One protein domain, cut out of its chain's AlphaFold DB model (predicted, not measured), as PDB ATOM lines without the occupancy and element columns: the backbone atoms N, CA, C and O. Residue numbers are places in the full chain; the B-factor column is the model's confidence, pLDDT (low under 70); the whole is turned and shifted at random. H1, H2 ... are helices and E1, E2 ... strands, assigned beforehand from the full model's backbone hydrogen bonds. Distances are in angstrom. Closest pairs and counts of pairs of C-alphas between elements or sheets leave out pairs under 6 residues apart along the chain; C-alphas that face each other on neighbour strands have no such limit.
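Overview. This is residues 117 to 245 of the 279 residues of an uncharacterized protein of Rhizobium sp. BK251 (UniProt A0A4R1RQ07). Three long helices, H1, H2 and H4, run side by side as an up-and-down bundle, and a small, strongly twisted sheet of four strands caps one end of it, while short H3 and the link after it lie at the other end. H5 leads away to one side from the sheet's end, and its residues 238 to 245 stick out free. The printed part has 129 residues, with five named helices and four named strands in the order H1 E1 E2 H2 H3 H4 E3 E4 H5, and its class is mixed. The sheet runs E1 E2 E4 E3, antiparallel throughout. The whole is loose, with a radius of gyration of the C-alphas of 17.9 A, and flat, spanning 57 by 35 by 19 A.

Arrangement. H1, residues 117 to 138, touches H2, residues 154 to 180, at a shallow tilt of 17 degrees, opposite ways; their closest C-alphas, of Ile 124 and Ile 167, are 6.2 A apart. H4, residues 195 to 213, touches H1 at 16 degrees, a shallow tilt, the same way, with the C-alphas of Tyr 125 and Ala 202 closest at 5.3 A. H4 touches H2 at a shallow tilt of 22 degrees, opposite ways, closest at the C-alphas of Lys 175 and Ala 199, 6.7 A. E1, residues 140 to 142, and E2, residues 149 to 153, form an antiparallel hairpin, with N 140 and O 151 at 2.8 A. E4, residues 224 to 228, is E2's antiparallel neighbour, with N 152 and O 225 at 2.9 A. E3, residues 218 to 221, forms a hairpin with E4, with N 224 and O 221 at 2.8 A. H1 only grazes the sheet with residues 135 to 138, H2 with 154 to 158 and H4 with 212 to 213. H3, residues 182 to 185, and H2 meet only through their link. H5, residues 232 to 245, is apart from H1, H2 and H4, and only just not on the sheet, with 4 pairs of C-alphas within 10 A. Every O i to N i+4 pair is within hydrogen-bond range in H1 and H2, against 14 of 15 in H4 and 9 of 10 in H5; H3 is too short for one.

Along the chain. H1 begins at C-alpha 117, (4.634, 31.206, 127.422), and is 31.7 A long. E1 and E2 follow, then H2, 38.9 A, from C-alpha 154 at (39.081, 30.744, 131.152). After H3 comes H4, 27.8 A, then E3 and E4. H5, 20.0 A, ends at C-alpha 245, (32.439, 2.344, 114.811).

Size, cuts and confidence. The two C-alphas farthest apart, of Thr 144 and Ser 183, are 57.2 A apart. The printed part has no cut, and no link is long. The mean pLDDT of the printed part is 70.6; residues under 70 include 182 to 195, 212 to 219 and 227 to 245, and H5 has a mean of 42.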
ATOM      1  N   GLN A 117       3.895  31.691 126.249       81.75
ATOM      2  CA  GLN A 117       4.634  31.206 127.422       81.75
ATOM      3  C   GLN A 117       5.376  29.888 127.140       81.75
ATOM      4  O   GLN A 117       6.525  29.734 127.558       81.75
ATOM      5  N   PHE A 118       4.760  28.963 126.396       79.62
ATOM      6  CA  PHE A 118       5.400  27.723 125.942       79.62
ATOM      7  C   PHE A 118       6.624  28.000 125.070       79.62
ATOM      8  O   PHE A 118       7.693  27.439 125.305       79.62
ATOM      9  N   SER A 119       6.489  28.900 124.093       79.56
ATOM     10  CA  SER A 119       7.590  29.276 123.207       79.56
ATOM     11  C   SER A 119       8.771  29.877 123.975       79.56
ATOM     12  O   SER A 119       9.918  29.593 123.636       79.56
ATOM     13  N   ILE A 120       8.509  30.680 125.012       83.25
ATOM     14  CA  ILE A 120       9.555  31.267 125.862       83.25
ATOM     15  C   ILE A 120      10.286  30.172 126.648       83.25
ATOM     16  O   ILE A 120      11.512  30.105 126.601       83.25
ATOM     17  N   LEU A 121       9.556  29.276 127.323       80.19
ATOM     18  CA  LEU A 121      10.169  28.166 128.065       80.19
ATOM     19  C   LEU A 121      11.004  27.255 127.161       80.19
ATOM     20  O   LEU A 121      12.104  26.849 127.538       80.19
ATOM     21  N   LEU A 122      10.512  26.964 125.956       79.50
ATOM     22  CA  LEU A 122      11.241  26.161 124.979       79.50
ATOM     23  C   LEU A 122      12.534  26.855 124.526       79.50
ATOM     24  O   LEU A 122      13.569  26.203 124.392       79.50
ATOM     25  N   ALA A 123      12.498  28.175 124.326       80.44
ATOM     26  CA  ALA A 123      13.688  28.953 123.993       80.44
ATOM     27  C   ALA A 123      14.729  28.912 125.125       80.44
ATOM     28  O   ALA A 123      15.902  28.655 124.854       80.44
ATOM     29  N   ILE A 124      14.304  29.080 126.383       79.38
ATOM     30  CA  ILE A 124      15.171  28.974 127.571       79.38
ATOM     31  C   ILE A 124      15.816  27.582 127.641       79.38
ATOM     32  O   ILE A 124      17.036  27.461 127.764       79.38
ATOM     33  N   TYR A 125      15.021  26.522 127.477       76.44
ATOM     34  CA  TYR A 125      15.520  25.145 127.456       76.44
ATOM     35  C   TYR A 125      16.553  24.912 126.340       76.44
ATOM     36  O   TYR A 125      17.615  24.323 126.565       76.44
ATOM     37  N   ASN A 126      16.274  25.400 125.129       77.75
ATOM     38  CA  ASN A 126      17.179  25.255 123.992       77.75
ATOM     39  C   ASN A 126      18.488  26.033 124.186       77.75
ATOM     40  O   ASN A 126      19.545  25.508 123.829       77.75
ATOM     41  N   ARG A 127      18.443  27.223 124.801       85.25
ATOM     42  CA  ARG A 127      19.645  27.978 125.195       85.25
ATOM     43  C   ARG A 127      20.493  27.189 126.190       85.25
ATOM     44  O   ARG A 127      21.682  27.004 125.942       85.25
ATOM     45  N   ALA A 128      19.888  26.600 127.225       74.69
ATOM     46  CA  ALA A 128      20.605  25.748 128.182       74.69
ATOM     47  C   ALA A 128      21.268  24.539 127.495       74.69
ATOM     48  O   ALA A 128      22.425  24.193 127.753       74.69
ATOM     49  N   LYS A 129      20.549  23.890 126.570       78.38
ATOM     50  CA  LYS A 129      21.068  22.758 125.786       78.38
ATOM     51  C   LYS A 129      22.233  23.176 124.890       78.38
ATOM     52  O   LYS A 129      23.193  22.415 124.751       78.38
ATOM     53  N   PHE A 130      22.148  24.357 124.284       79.00
ATOM     54  CA  PHE A 130      23.217  24.926 123.475       79.00
ATOM     55  C   PHE A 130      24.452  25.241 124.326       79.00
ATOM     56  O   PHE A 130      25.522  24.735 124.003       79.00
ATOM     57  N   ALA A 131      24.301  25.940 125.455       78.12
ATOM     58  CA  ALA A 131      25.393  26.236 126.387       78.12
ATOM     59  C   ALA A 131      26.139  24.961 126.819       78.12
ATOM     60  O   ALA A 131      27.361  24.874 126.695       78.12
ATOM     61  N   ARG A 132      25.404  23.903 127.190       79.19
ATOM     62  CA  ARG A 132      25.995  22.594 127.517       79.19
ATOM     63  C   ARG A 132      26.774  21.979 126.349       79.19
ATOM     64  O   ARG A 132      27.848  21.415 126.548       79.19
ATOM     65  N   ARG A 133      26.227  22.026 125.128       75.06
ATOM     66  CA  ARG A 133      26.911  21.515 123.924       75.06
ATOM     67  C   ARG A 133      28.185  22.307 123.642       75.06
ATOM     68  O   ARG A 133      29.196  21.695 123.314       75.06
ATOM     69  N   THR A 134      28.146  23.623 123.820       78.94
ATOM     70  CA  THR A 134      29.297  24.508 123.639       78.94
ATOM     71  C   THR A 134      30.378  24.229 124.674       78.94
ATOM     72  O   THR A 134      31.525  24.048 124.275       78.94
ATOM     73  N   LEU A 135      30.027  24.076 125.959       78.25
ATOM     74  CA  LEU A 135      30.970  23.628 126.993       78.25
ATOM     75  C   LEU A 135      31.642  22.330 126.551       78.25
ATOM     76  O   LEU A 135      32.857  22.267 126.419       78.25
ATOM     77  N   ARG A 136      30.863  21.308 126.196       75.19
ATOM     78  CA  ARG A 136      31.421  20.021 125.748       75.19
ATOM     79  C   ARG A 136      32.319  20.123 124.519       75.19
ATOM     80  O   ARG A 136      33.310  19.410 124.456       75.19
ATOM     81  N   ALA A 137      31.975  20.967 123.551       74.38
ATOM     82  CA  ALA A 137      32.760  21.143 122.332       74.38
ATOM     83  C   ALA A 137      34.061  21.928 122.569       74.38
ATOM     84  O   ALA A 137      35.028  21.746 121.833       74.38
ATOM     85  N   ARG A 138      34.081  22.819 123.566       78.12
ATOM     86  CA  ARG A 138      35.232  23.675 123.891       78.12
ATOM     87  C   ARG A 138      36.152  23.070 124.951       78.12
ATOM     88  O   ARG A 138      37.319  23.447 125.005       78.12
ATOM     89  N   GLY A 139      35.653  22.138 125.759       76.50
ATOM     90  CA  GLY A 139      36.443  21.420 126.754       76.50
ATOM     91  C   GLY A 139      37.427  20.445 126.117       76.50
ATOM     92  O   GLY A 139      37.054  19.607 125.298       76.50
ATOM     93  N   ARG A 140      38.690  20.524 126.526       76.69
ATOM     94  CA  ARG A 140      39.735  19.560 126.170       76.69
ATOM     95  C   ARG A 140      39.843  18.510 127.264       76.69
ATOM     96  O   ARG A 140      39.918  18.853 128.436       76.69
ATOM     97  N   LEU A 141      39.868  17.236 126.893       73.88
ATOM     98  CA  LEU A 141      40.057  16.153 127.854       73.88
ATOM     99  C   LEU A 141      41.556  15.922 128.086       73.88
ATOM    100  O   LEU A 141      42.285  15.620 127.143       73.88
ATOM    101  N   VAL A 142      42.006  16.025 129.333       74.19
ATOM    102  CA  VAL A 142      43.388  15.749 129.737       74.19
ATOM    103  C   VAL A 142      43.410  14.436 130.514       74.19
ATOM    104  O   VAL A 142      42.908  14.337 131.630       74.19
ATOM    105  N   VAL A 143      43.966  13.400 129.880       67.06
ATOM    106  CA  VAL A 143      44.016  12.017 130.402       67.06
ATOM    107  C   VAL A 143      45.322  11.736 131.160       67.06
ATOM    108  O   VAL A 143      45.469  10.701 131.798       67.06
ATOM    109  N   THR A 144      46.290  12.655 131.107       64.88
ATOM    110  CA  THR A 144      47.605  12.502 131.747       64.88
ATOM    111  C   THR A 144      47.579  12.700 133.263       64.88
ATOM    112  O   THR A 144      48.512  12.266 133.935       64.88
ATOM    113  N   LYS A 145      46.523  13.314 133.810       60.47
ATOM    114  CA  LYS A 145      46.279  13.453 135.250       60.47
ATOM    115  C   LYS A 145      45.146  12.494 135.653       60.47
ATOM    116  O   LYS A 145      44.173  12.335 134.918       60.47
ATOM    117  N   THR A 146      45.297  11.798 136.782       61.69
ATOM    118  CA  THR A 146      44.218  11.028 137.427       61.69
ATOM    119  C   THR A 146      43.718  11.809 138.642       61.69
ATOM    120  O   THR A 146      44.535  12.075 139.526       61.69
ATOM    121  N   PRO A 147      42.413  12.126 138.745       65.75
ATOM    122  CA  PRO A 147      41.329  11.780 137.815       65.75
ATOM    123  C   PRO A 147      41.443  12.519 136.474       65.75
ATOM    124  O   PRO A 147      42.039  13.584 136.423       65.75
ATOM    125  N   ILE A 148      40.860  11.952 135.407       71.19
ATOM    126  CA  ILE A 148      40.769  12.603 134.085       71.19
ATOM    127  C   ILE A 148      40.180  14.006 134.273       71.19
ATOM    128  O   ILE A 148      39.267  14.170 135.078       71.19
ATOM    129  N   GLU A 149      40.654  15.001 133.530       74.25
ATOM    130  CA  GLU A 149      40.212  16.394 133.666       74.25
ATOM    131  C   GLU A 149      39.605  16.918 132.363       74.25
ATOM    132  O   GLU A 149      40.037  16.554 131.268       74.25
ATOM    133  N   TYR A 150      38.613  17.798 132.477       75.50
ATOM    134  CA  TYR A 150      38.235  18.711 131.404       75.50
ATOM    135  C   TYR A 150      38.927  20.047 131.625       75.50
ATOM    136  O   TYR A 150      38.841  20.611 132.711       75.50
ATOM    137  N   VAL A 151      39.575  20.557 130.588       78.44
ATOM    138  CA  VAL A 151      40.292  21.826 130.604       78.44
ATOM    139  C   VAL A 151      39.634  22.774 129.618       78.44
ATOM    140  O   VAL A 151      39.448  22.439 128.446       78.44
ATOM    141  N   PHE A 152      39.272  23.954 130.101       80.62
ATOM    142  CA  PHE A 152      38.641  25.014 129.325       80.62
ATOM    143  C   PHE A 152      39.538  26.239 129.318       80.62
ATOM    144  O   PHE A 152      40.220  26.501 130.303       80.62
ATOM    145  N   ASP A 153      39.494  27.004 128.234       83.94
ATOM    146  CA  ASP A 153      39.982  28.382 128.249       83.94
ATOM    147  C   ASP A 153      39.117  29.198 129.226       83.94
ATOM    148  O   ASP A 153      37.888  29.075 129.206       83.94
ATOM    149  N   GLU A 154      39.748  29.975 130.104       82.06
ATOM    150  CA  GLU A 154      39.081  30.744 131.152       82.06
ATOM    151  C   GLU A 154      38.050  31.729 130.596       82.06
ATOM    152  O   GLU A 154      36.933  31.773 131.113       82.06
ATOM    153  N   ASP A 155      38.365  32.437 129.508       85.00
ATOM    154  CA  ASP A 155      37.456  33.427 128.913       85.00
ATOM    155  C   ASP A 155      36.202  32.748 128.339       85.00
ATOM    156  O   ASP A 155      35.073  33.223 128.483       85.00
ATOM    157  N   VAL A 156      36.392  31.582 127.717       82.50
ATOM    158  CA  VAL A 156      35.295  30.776 127.165       82.50
ATOM    159  C   VAL A 156      34.446  30.186 128.285       82.50
ATOM    160  O   VAL A 156      33.223  30.135 128.168       82.50
ATOM    161  N   TYR A 157      35.083  29.723 129.359       82.81
ATOM    162  CA  TYR A 157      34.393  29.162 130.509       82.81
ATOM    163  C   TYR A 157      33.528  30.212 131.207       82.81
ATOM    164  O   TYR A 157      32.337  29.969 131.392       82.81
ATOM    165  N   GLN A 158      34.099  31.381 131.524       85.88
ATOM    166  CA  GLN A 158      33.374  32.487 132.155       85.88
ATOM    167  C   GLN A 158      32.209  32.951 131.278       85.88
ATOM    168  O   GLN A 158      31.079  32.965 131.745       85.88
ATOM    169  N   GLY A 159      32.436  33.186 129.981       86.81
ATOM    170  CA  GLY A 159      31.366  33.639 129.088       86.81
ATOM    171  C   GLY A 159      30.197  32.652 128.955       86.81
ATOM    172  O   GLY A 159      29.054  33.070 128.781       86.81
ATOM    173  N   ILE A 160      30.443  31.338 129.046       84.25
ATOM    174  CA  ILE A 160      29.349  30.355 129.042       84.25
ATOM    175  C   ILE A 160      28.665  30.271 130.413       84.25
ATOM    176  O   ILE A 160      27.460  30.030 130.470       84.25
ATOM    177  N   PHE A 161      29.403  30.467 131.505       84.44
ATOM    178  CA  PHE A 161      28.827  30.517 132.846       84.44
ATOM    179  C   PHE A 161      27.920  31.732 133.040       84.44
ATOM    180  O   PHE A 161      26.791  31.555 133.487       84.44
ATOM    181  N   ASP A 162      28.338  32.910 132.578       88.56
ATOM    182  CA  ASP A 162      27.506  34.117 132.573       88.56
ATOM    183  C   ASP A 162      26.196  33.888 131.791       88.56
ATOM    184  O   ASP A 162      25.107  34.269 132.225       88.56
ATOM    185  N   GLU A 163      26.265  33.192 130.649       86.81
ATOM    186  CA  GLU A 163      25.074  32.815 129.875       86.81
ATOM    187  C   GLU A 163      24.184  31.813 130.634       86.81
ATOM    188  O   GLU A 163      22.959  31.919 130.577       86.81
ATOM    189  N   LEU A 164      24.758  30.848 131.364       83.94
ATOM    190  CA  LEU A 164      23.991  29.910 132.194       83.94
ATOM    191  C   LEU A 164      23.289  30.615 133.364       83.94
ATOM    192  O   LEU A 164      22.125  30.305 133.631       83.94
ATOM    193  N   GLU A 165      23.947  31.579 134.008       85.19
ATOM    194  CA  GLU A 165      23.341  32.424 135.041       85.19
ATOM    195  C   GLU A 165      22.184  33.250 134.470       85.19
ATOM    196  O   GLU A 165      21.090  33.271 135.042       85.19
ATOM    197  N   GLN A 166      22.366  33.856 133.292       89.62
ATOM    198  CA  GLN A 166      21.298  34.596 132.622       89.62
ATOM    199  C   GLN A 166      20.104  33.690 132.284       89.62
ATOM    200  O   GLN A 166      18.951  34.068 132.505       89.62
ATOM    201  N   ILE A 167      20.355  32.471 131.793       86.69
ATOM    202  CA  ILE A 167      19.312  31.469 131.523       86.69
ATOM    203  C   ILE A 167      18.564  31.094 132.812       86.69
ATOM    204  O   ILE A 167      17.340  30.926 132.780       86.69
ATOM    205  N   GLN A 168      19.265  30.972 133.944       84.56
ATOM    206  CA  GLN A 168      18.640  30.716 135.243       84.56
ATOM    207  C   GLN A 168      17.713  31.861 135.651       84.56
ATOM    208  O   GLN A 168      16.573  31.620 136.053       84.56
ATOM    209  N   LEU A 169      18.178  33.098 135.502       88.50
ATOM    210  CA  LEU A 169      17.421  34.302 135.829       88.50
ATOM    211  C   LEU A 169      16.158  34.418 134.962       88.50
ATOM    212  O   LEU A 169      15.058  34.616 135.486       88.50
ATOM    213  N   ASP A 170      16.289  34.186 133.654       87.62
ATOM    214  CA  ASP A 170      15.172  34.160 132.704       87.62
ATOM    215  C   ASP A 170      14.143  33.077 133.083       87.62
ATOM    216  O   ASP A 170      12.931  33.318 133.068       87.62
ATOM    217  N   LEU A 171      14.608  31.885 133.478       83.75
ATOM    218  CA  LEU A 171      13.744  30.791 133.921       83.75
ATOM    219  C   LEU A 171      12.994  31.135 135.214       83.75
ATOM    220  O   LEU A 171      11.805  30.830 135.340       83.75
ATOM    221  N   GLU A 172      13.653  31.778 136.177       82.88
ATOM    222  CA  GLU A 172      13.018  32.215 137.420       82.88
ATOM    223  C   GLU A 172      11.952  33.283 137.184       82.88
ATOM    224  O   GLU A 172      10.845  33.176 137.727       82.88
ATOM    225  N   ILE A 173      12.254  34.284 136.351       88.12
ATOM    226  CA  ILE A 173      11.289  35.307 135.928       88.12
ATOM    227  C   ILE A 173      10.081  34.619 135.295       88.12
ATOM    228  O   ILE A 173       8.939  34.880 135.679       88.12
ATOM    229  N   GLN A 174      10.325  33.679 134.385       86.12
ATOM    230  CA  GLN A 174       9.266  32.974 133.683       86.12
ATOM    231  C   GLN A 174       8.408  32.124 134.630       86.12
ATOM    232  O   GLN A 174       7.179  32.165 134.561       86.12
ATOM    233  N   LYS A 175       9.017  31.418 135.587       83.94
ATOM    234  CA  LYS A 175       8.292  30.683 136.635       83.94
ATOM    235  C   LYS A 175       7.425  31.602 137.496       83.94
ATOM    236  O   LYS A 175       6.293  31.234 137.819       83.94
ATOM    237  N   ARG A 176       7.921  32.790 137.864       84.44
ATOM    238  CA  ARG A 176       7.142  33.793 138.615       84.44
ATOM    239  C   ARG A 176       5.966  34.303 137.788       84.44
ATOM    240  O   ARG A 176       4.856  34.343 138.311       84.44
ATOM    241  N   THR A 177       6.177  34.599 136.507       84.25
ATOM    242  CA  THR A 177       5.122  35.015 135.568       84.25
ATOM    243  C   THR A 177       4.039  33.952 135.425       84.25
ATOM    244  O   THR A 177       2.853  34.266 135.488       84.25
ATOM    245  N   ILE A 178       4.421  32.682 135.289       81.06
ATOM    246  CA  ILE A 178       3.469  31.570 135.216       81.06
ATOM    247  C   ILE A 178       2.677  31.473 136.519       81.06
ATOM    248  O   ILE A 178       1.450  31.421 136.473       81.06
ATOM    249  N   ARG A 179       3.357  31.527 137.673       79.06
ATOM    250  CA  ARG A 179       2.721  31.453 138.997       79.06
ATOM    251  C   ARG A 179       1.742  32.606 139.242       79.06
ATOM    252  O   ARG A 179       0.647  32.372 139.743       79.06
ATOM    253  N   ALA A 180       2.119  33.830 138.879       80.50
ATOM    254  CA  ALA A 180       1.278  35.015 139.041       80.50
ATOM    255  C   ALA A 180      -0.005  34.943 138.195       80.50
ATOM    256  O   ALA A 180      -1.031  35.486 138.592       80.50
ATOM    257  N   ASN A 181       0.037  34.228 137.068       73.69
ATOM    258  CA  ASN A 181      -1.080  34.107 136.133       73.69
ATOM    259  C   ASN A 181      -1.800  32.747 136.213       73.69
ATOM    260  O   ASN A 181      -2.565  32.402 135.315       73.69
ATOM    261  N   VAL A 182      -1.595  31.970 137.288       66.94
ATOM    262  CA  VAL A 182      -2.204  30.634 137.472       66.94
ATOM    263  C   VAL A 182      -3.728  30.669 137.371       66.94
ATOM    264  O   VAL A 182      -4.311  29.751 136.812       66.94
ATOM    265  N   SER A 183      -4.391  31.731 137.834       60.97
ATOM    266  CA  SER A 183      -5.852  31.862 137.736       60.97
ATOM    267  C   SER A 183      -6.360  31.983 136.294       60.97
ATOM    268  O   SER A 183      -7.476  31.566 136.003       60.97
ATOM    269  N   THR A 184      -5.544  32.514 135.379       61.28
ATOM    270  CA  THR A 184      -5.836  32.588 133.935       61.28
ATOM    271  C   THR A 184      -5.477  31.287 133.207       61.28
ATOM    272  O   THR A 184      -5.941  31.048 132.096       61.28
ATOM    273  N   LEU A 185      -4.644  30.453 133.836       56.78
ATOM    274  CA  LEU A 185      -4.051  29.236 133.276       56.78
ATOM    275  C   LEU A 185      -4.652  27.945 133.865       56.78
ATOM    276  O   LEU A 185      -4.370  26.856 133.365       56.78
ATOM    277  N   ALA A 186      -5.464  28.046 134.921       54.75
ATOM    278  CA  ALA A 186      -6.045  26.909 135.621       54.75
ATOM    279  C   ALA A 186      -6.936  26.084 134.679       54.75
ATOM    280  O   ALA A 186      -7.932  26.578 134.153       54.75
ATOM    281  N   GLY A 187      -6.565  24.817 134.476       54.09
ATOM    282  CA  GLY A 187      -7.323  23.858 133.671       54.09
ATOM    283  C   GLY A 187      -7.059  23.897 132.163       54.09
ATOM    284  O   GLY A 187      -7.728  23.168 131.432       54.09
ATOM    285  N   VAL A 188      -6.106  24.702 131.672       54.94
ATOM    286  CA  VAL A 188      -5.805  24.772 130.233       54.94
ATOM    287  C   VAL A 188      -4.519  24.013 129.905       54.94
ATOM    288  O   VAL A 188      -3.413  24.531 130.042       54.94
ATOM    289  N   ASN A 189      -4.692  22.781 129.425       55.91
ATOM    290  CA  ASN A 189      -3.622  21.959 128.867       55.91
ATOM    291  C   ASN A 189      -3.473  22.249 127.373       55.91
ATOM    292  O   ASN A 189      -4.436  22.133 126.616       55.91
ATOM    293  N   VAL A 190      -2.262  22.593 126.939       54.69
ATOM    294  CA  VAL A 190      -1.912  22.615 125.514       54.69
ATOM    295  C   VAL A 190      -1.299  21.252 125.204       54.69
ATOM    296  O   VAL A 190      -0.289  20.887 125.798       54.69
ATOM    297  N   ASP A 191      -1.958  20.467 124.351       53.75
ATOM    298  CA  ASP A 191      -1.487  19.148 123.893       53.75
ATOM    299  C   ASP A 191      -1.127  18.152 125.018       53.75
ATOM    300  O   ASP A 191      -0.235  17.320 124.882       53.75
ATOM    301  N   GLY A 192      -1.830  18.227 126.156       56.06
ATOM    302  CA  GLY A 192      -1.642  17.313 127.291       56.06
ATOM    303  C   GLY A 192      -0.431  17.613 128.183       56.06
ATOM    304  O   GLY A 192      -0.175  16.857 129.118       56.06
ATOM    305  N   VAL A 193       0.290  18.713 127.941       58.72
ATOM    306  CA  VAL A 193       1.430  19.134 128.765       58.72
ATOM    307  C   VAL A 193       1.050  20.359 129.592       58.72
ATOM    308  O   VAL A 193       0.631  21.386 129.060       58.72
ATOM    309  N   GLU A 194       1.232  20.270 130.908       68.81
ATOM    310  CA  GLU A 194       1.097  21.427 131.790       68.81
ATOM    311  C   GLU A 194       2.342  22.320 131.702       68.81
ATOM    312  O   GLU A 194       3.485  21.856 131.752       68.81
ATOM    313  N   LEU A 195       2.128  23.633 131.619       69.62
ATOM    314  CA  LEU A 195       3.200  24.631 131.538       69.62
ATOM    315  C   LEU A 195       4.134  24.589 132.768       69.62
ATOM    316  O   LEU A 195       5.337  24.829 132.656       69.62
ATOM    317  N   SER A 196       3.584  24.240 133.934       70.00
ATOM    318  CA  SER A 196       4.314  23.960 135.179       70.00
ATOM    319  C   SER A 196       5.313  22.814 135.017       70.00
ATOM    320  O   SER A 196       6.463  22.945 135.439       70.00
ATOM    321  N   ASN A 197       4.901  21.724 134.367       73.88
ATOM    322  CA  ASN A 197       5.751  20.561 134.130       73.88
ATOM    323  C   ASN A 197       6.907  20.922 133.196       73.88
ATOM    324  O   ASN A 197       8.051  20.582 133.488       73.88
ATOM    325  N   LEU A 198       6.647  21.680 132.124       68.31
ATOM    326  CA  LEU A 198       7.709  22.126 131.219       68.31
ATOM    327  C   LEU A 198       8.727  23.038 131.922       68.31
ATOM    328  O   LEU A 198       9.932  22.880 131.726       68.31
ATOM    329  N   ALA A 199       8.263  23.960 132.771       71.75
ATOM    330  CA  ALA A 199       9.148  24.802 133.572       71.75
ATOM    331  C   ALA A 199      10.000  23.975 134.554       71.75
ATOM    332  O   ALA A 199      11.189  24.250 134.710       71.75
ATOM    333  N   GLY A 200       9.416  22.939 135.168       70.69
ATOM    334  CA  GLY A 200      10.142  21.990 136.017       70.69
ATOM    335  C   GLY A 200      11.194  21.185 135.249       70.69
ATOM    336  O   GLY A 200      12.314  21.032 135.725       70.69
ATOM    337  N   VAL A 201      10.881  20.731 134.030       73.19
ATOM    338  CA  VAL A 201      11.840  20.030 133.154       73.19
ATOM    339  C   VAL A 201      13.007  20.939 132.767       73.19
ATOM    340  O   VAL A 201      14.159  20.503 132.799       73.19
ATOM    341  N   ALA A 202      12.734  22.199 132.418       65.44
ATOM    342  CA  ALA A 202      13.778  23.167 132.095       65.44
ATOM    343  C   ALA A 202      14.685  23.458 133.301       65.44
ATOM    344  O   ALA A 202      15.905  23.505 133.152       65.44
ATOM    345  N   GLU A 203      14.103  23.586 134.495       74.56
ATOM    346  CA  GLU A 203      14.842  23.779 135.744       74.56
ATOM    347  C   GLU A 203      15.725  22.584 136.085       74.56
ATOM    348  O   GLU A 203      16.908  22.760 136.368       74.56
ATOM    349  N   GLU A 204      15.179  21.370 136.034       75.94
ATOM    350  CA  GLU A 204      15.940  20.161 136.344       75.94
ATOM    351  C   GLU A 204      17.079  19.955 135.340       75.94
ATOM    352  O   GLU A 204      18.196  19.597 135.718       75.94
ATOM    353  N   PHE A 205      16.837  20.254 134.059       72.44
ATOM    354  CA  PHE A 205      17.887  20.225 133.048       72.44
ATOM    355  C   PHE A 205      18.989  21.243 133.350       72.44
ATOM    356  O   PHE A 205      20.163  20.874 133.329       72.44
ATOM    357  N   LEU A 206      18.631  22.497 133.651       72.31
ATOM    358  CA  LEU A 206      19.596  23.553 133.954       72.31
ATOM    359  C   LEU A 206      20.417  23.225 135.205       72.31
ATOM    360  O   LEU A 206      21.642  23.285 135.156       72.31
ATOM    361  N   ARG A 207      19.772  22.770 136.285       75.62
ATOM    362  CA  ARG A 207      20.459  22.278 137.489       75.62
ATOM    363  C   ARG A 207      21.395  21.119 137.167       75.62
ATOM    364  O   ARG A 207      22.503  21.064 137.683       75.62
ATOM    365  N   GLY A 208      20.974  20.202 136.300       73.19
ATOM    366  CA  GLY A 208      21.815  19.103 135.835       73.19
ATOM    367  C   GLY A 208      23.055  19.571 135.068       73.19
ATOM    368  O   GLY A 208      24.097  18.927 135.179       73.19
ATOM    369  N   VAL A 209      22.957  20.670 134.310       73.19
ATOM    370  CA  VAL A 209      24.107  21.305 133.648       73.19
ATOM    371  C   VAL A 209      25.006  21.977 134.678       73.19
ATOM    372  O   VAL A 209      26.185  21.655 134.710       73.19
ATOM    373  N   LEU A 210      24.463  22.828 135.550       75.94
ATOM    374  CA  LEU A 210      25.241  23.534 136.573       75.94
ATOM    375  C   LEU A 210      26.004  22.554 137.474       75.94
ATOM    376  O   LEU A 210      27.225  22.618 137.538       75.94
ATOM    377  N   ARG A 211      25.343  21.521 138.014       77.62
ATOM    378  CA  ARG A 211      26.008  20.462 138.801       77.62
ATOM    379  C   ARG A 211      27.100  19.703 138.038       77.62
ATOM    380  O   ARG A 211      28.009  19.145 138.644       77.62
ATOM    381  N   GLU A 212      27.020  19.608 136.708       69.31
ATOM    382  CA  GLU A 212      28.057  18.937 135.907       69.31
ATOM    383  C   GLU A 212      29.390  19.706 135.948       69.31
ATOM    384  O   GLU A 212      30.437  19.060 135.828       69.31
ATOM    385  N   TYR A 213      29.345  21.028 136.148       68.50
ATOM    386  CA  TYR A 213      30.489  21.936 136.026       68.50
ATOM    387  C   TYR A 213      30.826  22.724 137.315       68.50
ATOM    388  O   TYR A 213      31.994  23.034 137.512       68.50
ATOM    389  N   GLU A 214      29.872  22.979 138.220       66.31
ATOM    390  CA  GLU A 214      30.075  23.680 139.506       66.31
ATOM    391  C   GLU A 214      30.465  22.745 140.658       66.31
ATOM    392  O   GLU A 214      31.416  23.023 141.383       66.31
ATOM    393  N   ASP A 215      29.764  21.612 140.813       60.09
ATOM    394  CA  ASP A 215      29.941  20.693 141.958       60.09
ATOM    395  C   ASP A 215      31.260  19.905 141.904       60.09
ATOM    396  O   ASP A 215      31.574  19.103 142.788       60.09
ATOM    397  N   ARG A 216      32.032  20.072 140.833       61.28
ATOM    398  CA  ARG A 216      33.308  19.392 140.659       61.28
ATOM    399  C   ARG A 216      34.428  20.307 141.106       61.28
ATOM    400  O   ARG A 216      34.391  21.510 140.866       61.28
ATOM    401  N   SER A 217      35.444  19.716 141.731       57.88
ATOM    402  CA  SER A 217      36.668  20.432 142.070       57.88
ATOM    403  C   SER A 217      37.210  21.099 140.810       57.88
ATOM    404  O   SER A 217      37.615  20.415 139.862       57.88
ATOM    405  N   HIS A 218      37.155  22.430 140.807       63.00
ATOM    406  CA  HIS A 218      37.701  23.261 139.757       63.00
ATOM    407  C   HIS A 218      38.867  24.070 140.302       63.00
ATOM    408  O   HIS A 218      38.839  24.552 141.435       63.00
ATOM    409  N   TRP A 219      39.915  24.201 139.505       66.69
ATOM    410  CA  TRP A 219      41.054  25.050 139.829       66.69
ATOM    411  C   TRP A 219      41.556  25.731 138.566       66.69
ATOM    412  O   TRP A 219      41.272  25.294 137.447       66.69
ATOM    413  N   ARG A 220      42.258  26.847 138.757       71.75
ATOM    414  CA  ARG A 220      42.784  27.664 137.666       71.75
ATOM    415  C   ARG A 220      44.288  27.470 137.574       71.75
ATOM    416  O   ARG A 220      44.983  27.576 138.581       71.75
ATOM    417  N   GLU A 221      44.768  27.191 136.373       70.69
ATOM    418  CA  GLU A 221      46.188  27.058 136.053       70.69
ATOM    419  C   GLU A 221      46.386  27.661 134.656       70.69
ATOM    420  O   GLU A 221      45.634  27.335 133.744       70.69
ATOM    421  N   ASP A 222      47.316  28.606 134.494       72.69
ATOM    422  CA  ASP A 222      47.684  29.201 133.197       72.69
ATOM    423  C   ASP A 222      46.507  29.635 132.292       72.69
ATOM    424  O   ASP A 222      46.444  29.284 131.112       72.69
ATOM    425  N   LYS A 223      45.564  30.419 132.839       77.50
ATOM    426  CA  LYS A 223      44.331  30.876 132.150       77.50
ATOM    427  C   LYS A 223      43.415  29.747 131.673       77.50
ATOM    428  O   LYS A 223      42.604  29.921 130.765       77.50
ATOM    429  N   CYS A 224      43.553  28.572 132.269       74.12
ATOM    430  CA  CYS A 224      42.696  27.436 132.017       74.12
ATOM    431  C   CYS A 224      41.915  27.079 133.280       74.12
ATOM    432  O   CYS A 224      42.433  27.133 134.397       74.12
ATOM    433  N   VAL A 225      40.660  26.680 133.096       71.81
ATOM    434  CA  VAL A 225      39.822  26.119 134.156       71.81
ATOM    435  C   VAL A 225      39.852  24.606 134.021       71.81
ATOM    436  O   VAL A 225      39.419  24.054 133.008       71.81
ATOM    437  N   HIS A 226      40.372  23.943 135.045       76.38
ATOM    438  CA  HIS A 226      40.403  22.492 135.156       76.38
ATOM    439  C   HIS A 226      39.183  22.032 135.932       76.38
ATOM    440  O   HIS A 226      38.877  22.602 136.972       76.38
ATOM    441  N   ILE A 227      38.496  21.003 135.447       69.25
ATOM    442  CA  ILE A 227      37.327  20.409 136.094       69.25
ATOM    443  C   ILE A 227      37.531  18.904 136.143       69.25
ATOM    444  O   ILE A 227      37.651  18.256 135.099       69.25
ATOM    445  N   ALA A 228      37.518  18.330 137.346       66.31
ATOM    446  CA  ALA A 228      37.603  16.884 137.508       66.31
ATOM    447  C   ALA A 228      36.513  16.180 136.675       66.31
ATOM    448  O   ALA A 228      35.336  16.542 136.688       66.31
ATOM    449  N   ALA A 229      36.873  15.162 135.908       61.84
ATOM    450  CA  ALA A 229      35.918  14.400 135.129       61.84
ATOM    451  C   ALA A 229      35.238  13.364 136.041       61.84
ATOM    452  O   ALA A 229      35.867  12.445 136.557       61.84
ATOM    453  N   GLY A 230      33.929  13.502 136.249       59.03
ATOM    454  CA  GLY A 230      33.126  12.493 136.934       59.03
ATOM    455  C   GLY A 230      33.038  11.204 136.111       59.03
ATOM    456  O   GLY A 230      33.315  11.199 134.911       59.03
ATOM    457  N   SER A 231      32.566  10.115 136.723       51.97
ATOM    458  CA  SER A 231      32.433   8.782 136.099       51.97
ATOM    459  C   SER A 231      31.711   8.773 134.738       51.97
ATOM    460  O   SER A 231      31.990   7.929 133.889       51.97
ATOM    461  N   ARG A 232      30.842   9.756 134.462       50.84
ATOM    462  CA  ARG A 232      30.163   9.939 133.162       50.84
ATOM    463  C   ARG A 232      31.089  10.338 132.005       50.84
ATOM    464  O   ARG A 232      30.719  10.138 130.852       50.84
ATOM    465  N   ALA A 233      32.287  10.854 132.270       48.03
ATOM    466  CA  ALA A 233      33.283  11.115 131.230       48.03
ATOM    467  C   ALA A 233      33.853   9.820 130.628       48.03
ATOM    468  O   ALA A 233      34.152   9.777 129.438       48.03
ATOM    469  N   PHE A 234      33.903   8.730 131.400       43.25
ATOM    470  CA  PHE A 234      34.249   7.407 130.873       43.25
ATOM    471  C   PHE A 234      33.171   6.865 129.926       43.25
ATOM    472  O   PHE A 234      33.500   6.281 128.895       43.25
ATOM    473  N   ALA A 235      31.889   7.137 130.203       44.09
ATOM    474  CA  ALA A 235      30.803   6.819 129.271       44.09
ATOM    475  C   ALA A 235      30.913   7.619 127.958       44.09
ATOM    476  O   ALA A 235      30.505   7.130 126.908       44.09
ATOM    477  N   PHE A 236      31.506   8.820 127.990       45.44
ATOM    478  CA  PHE A 236      31.792   9.631 126.803       45.44
ATOM    479  C   PHE A 236      32.942   9.059 125.963       45.44
ATOM    480  O   PHE A 236      32.808   8.977 124.749       45.44
ATOM    481  N   ILE A 237      34.032   8.584 126.580       45.97
ATOM    482  CA  ILE A 237      35.103   7.875 125.855       45.97
ATOM    483  C   ILE A 237      34.554   6.586 125.229       45.97
ATOM    484  O   ILE A 237      34.851   6.298 124.074       45.97
ATOM    485  N   ALA A 238      33.710   5.839 125.949       37.62
ATOM    486  CA  ALA A 238      33.074   4.634 125.420       37.62
ATOM    487  C   ALA A 238      32.138   4.948 124.236       37.62
ATOM    488  O   ALA A 238      32.274   4.349 123.176       37.62
ATOM    489  N   THR A 239      31.263   5.953 124.360       43.97
ATOM    490  CA  THR A 239      30.307   6.323 123.295       43.97
ATOM    491  C   THR A 239      30.930   7.078 122.120       43.97
ATOM    492  O   THR A 239      30.436   6.955 121.003       43.97
ATOM    493  N   ALA A 240      32.015   7.832 122.314       39.56
ATOM    494  CA  ALA A 240      32.776   8.444 121.223       39.56
ATOM    495  C   ALA A 240      33.580   7.390 120.442       39.56
ATOM    496  O   ALA A 240      33.592   7.424 119.212       39.56
ATOM    497  N   ARG A 241      34.164   6.405 121.141       39.91
ATOM    498  CA  ARG A 241      34.851   5.256 120.530       39.91
ATOM    499  C   ARG A 241      33.877   4.306 119.822       39.91
ATOM    500  O   ARG A 241      34.225   3.743 118.787       39.91
ATOM    501  N   ASP A 242      32.646   4.182 120.322       37.44
ATOM    502  CA  ASP A 242      31.564   3.474 119.630       37.44
ATOM    503  C   ASP A 242      30.993   4.286 118.458       37.44
ATOM    504  O   ASP A 242      30.668   3.702 117.431       37.44
ATOM    505  N   ARG A 243      30.938   5.625 118.522       38.28
ATOM    506  CA  ARG A 243      30.530   6.471 117.382       38.28
ATOM    507  C   ARG A 243      31.498   6.414 116.204       38.28
ATOM    508  O   ARG A 243      31.035   6.463 115.073       38.28
ATOM    509  N   GLU A 244      32.799   6.242 116.427       40.72
ATOM    510  CA  GLU A 244      33.739   5.951 115.330       40.72
ATOM    511  C   GLU A 244      33.455   4.602 114.653       40.72
ATOM    512  O   GLU A 244      33.692   4.458 113.457       40.72
ATOM    513  N   ARG A 245      32.882   3.630 115.378       39.78
ATOM    514  CA  ARG A 245      32.439   2.344 114.811       39.78
ATOM    515  C   ARG A 245      31.023   2.389 114.225       39.78
ATOM    516  O   ARG A 245      30.727   1.610 113.325       39.78
TER     517      ARG A 245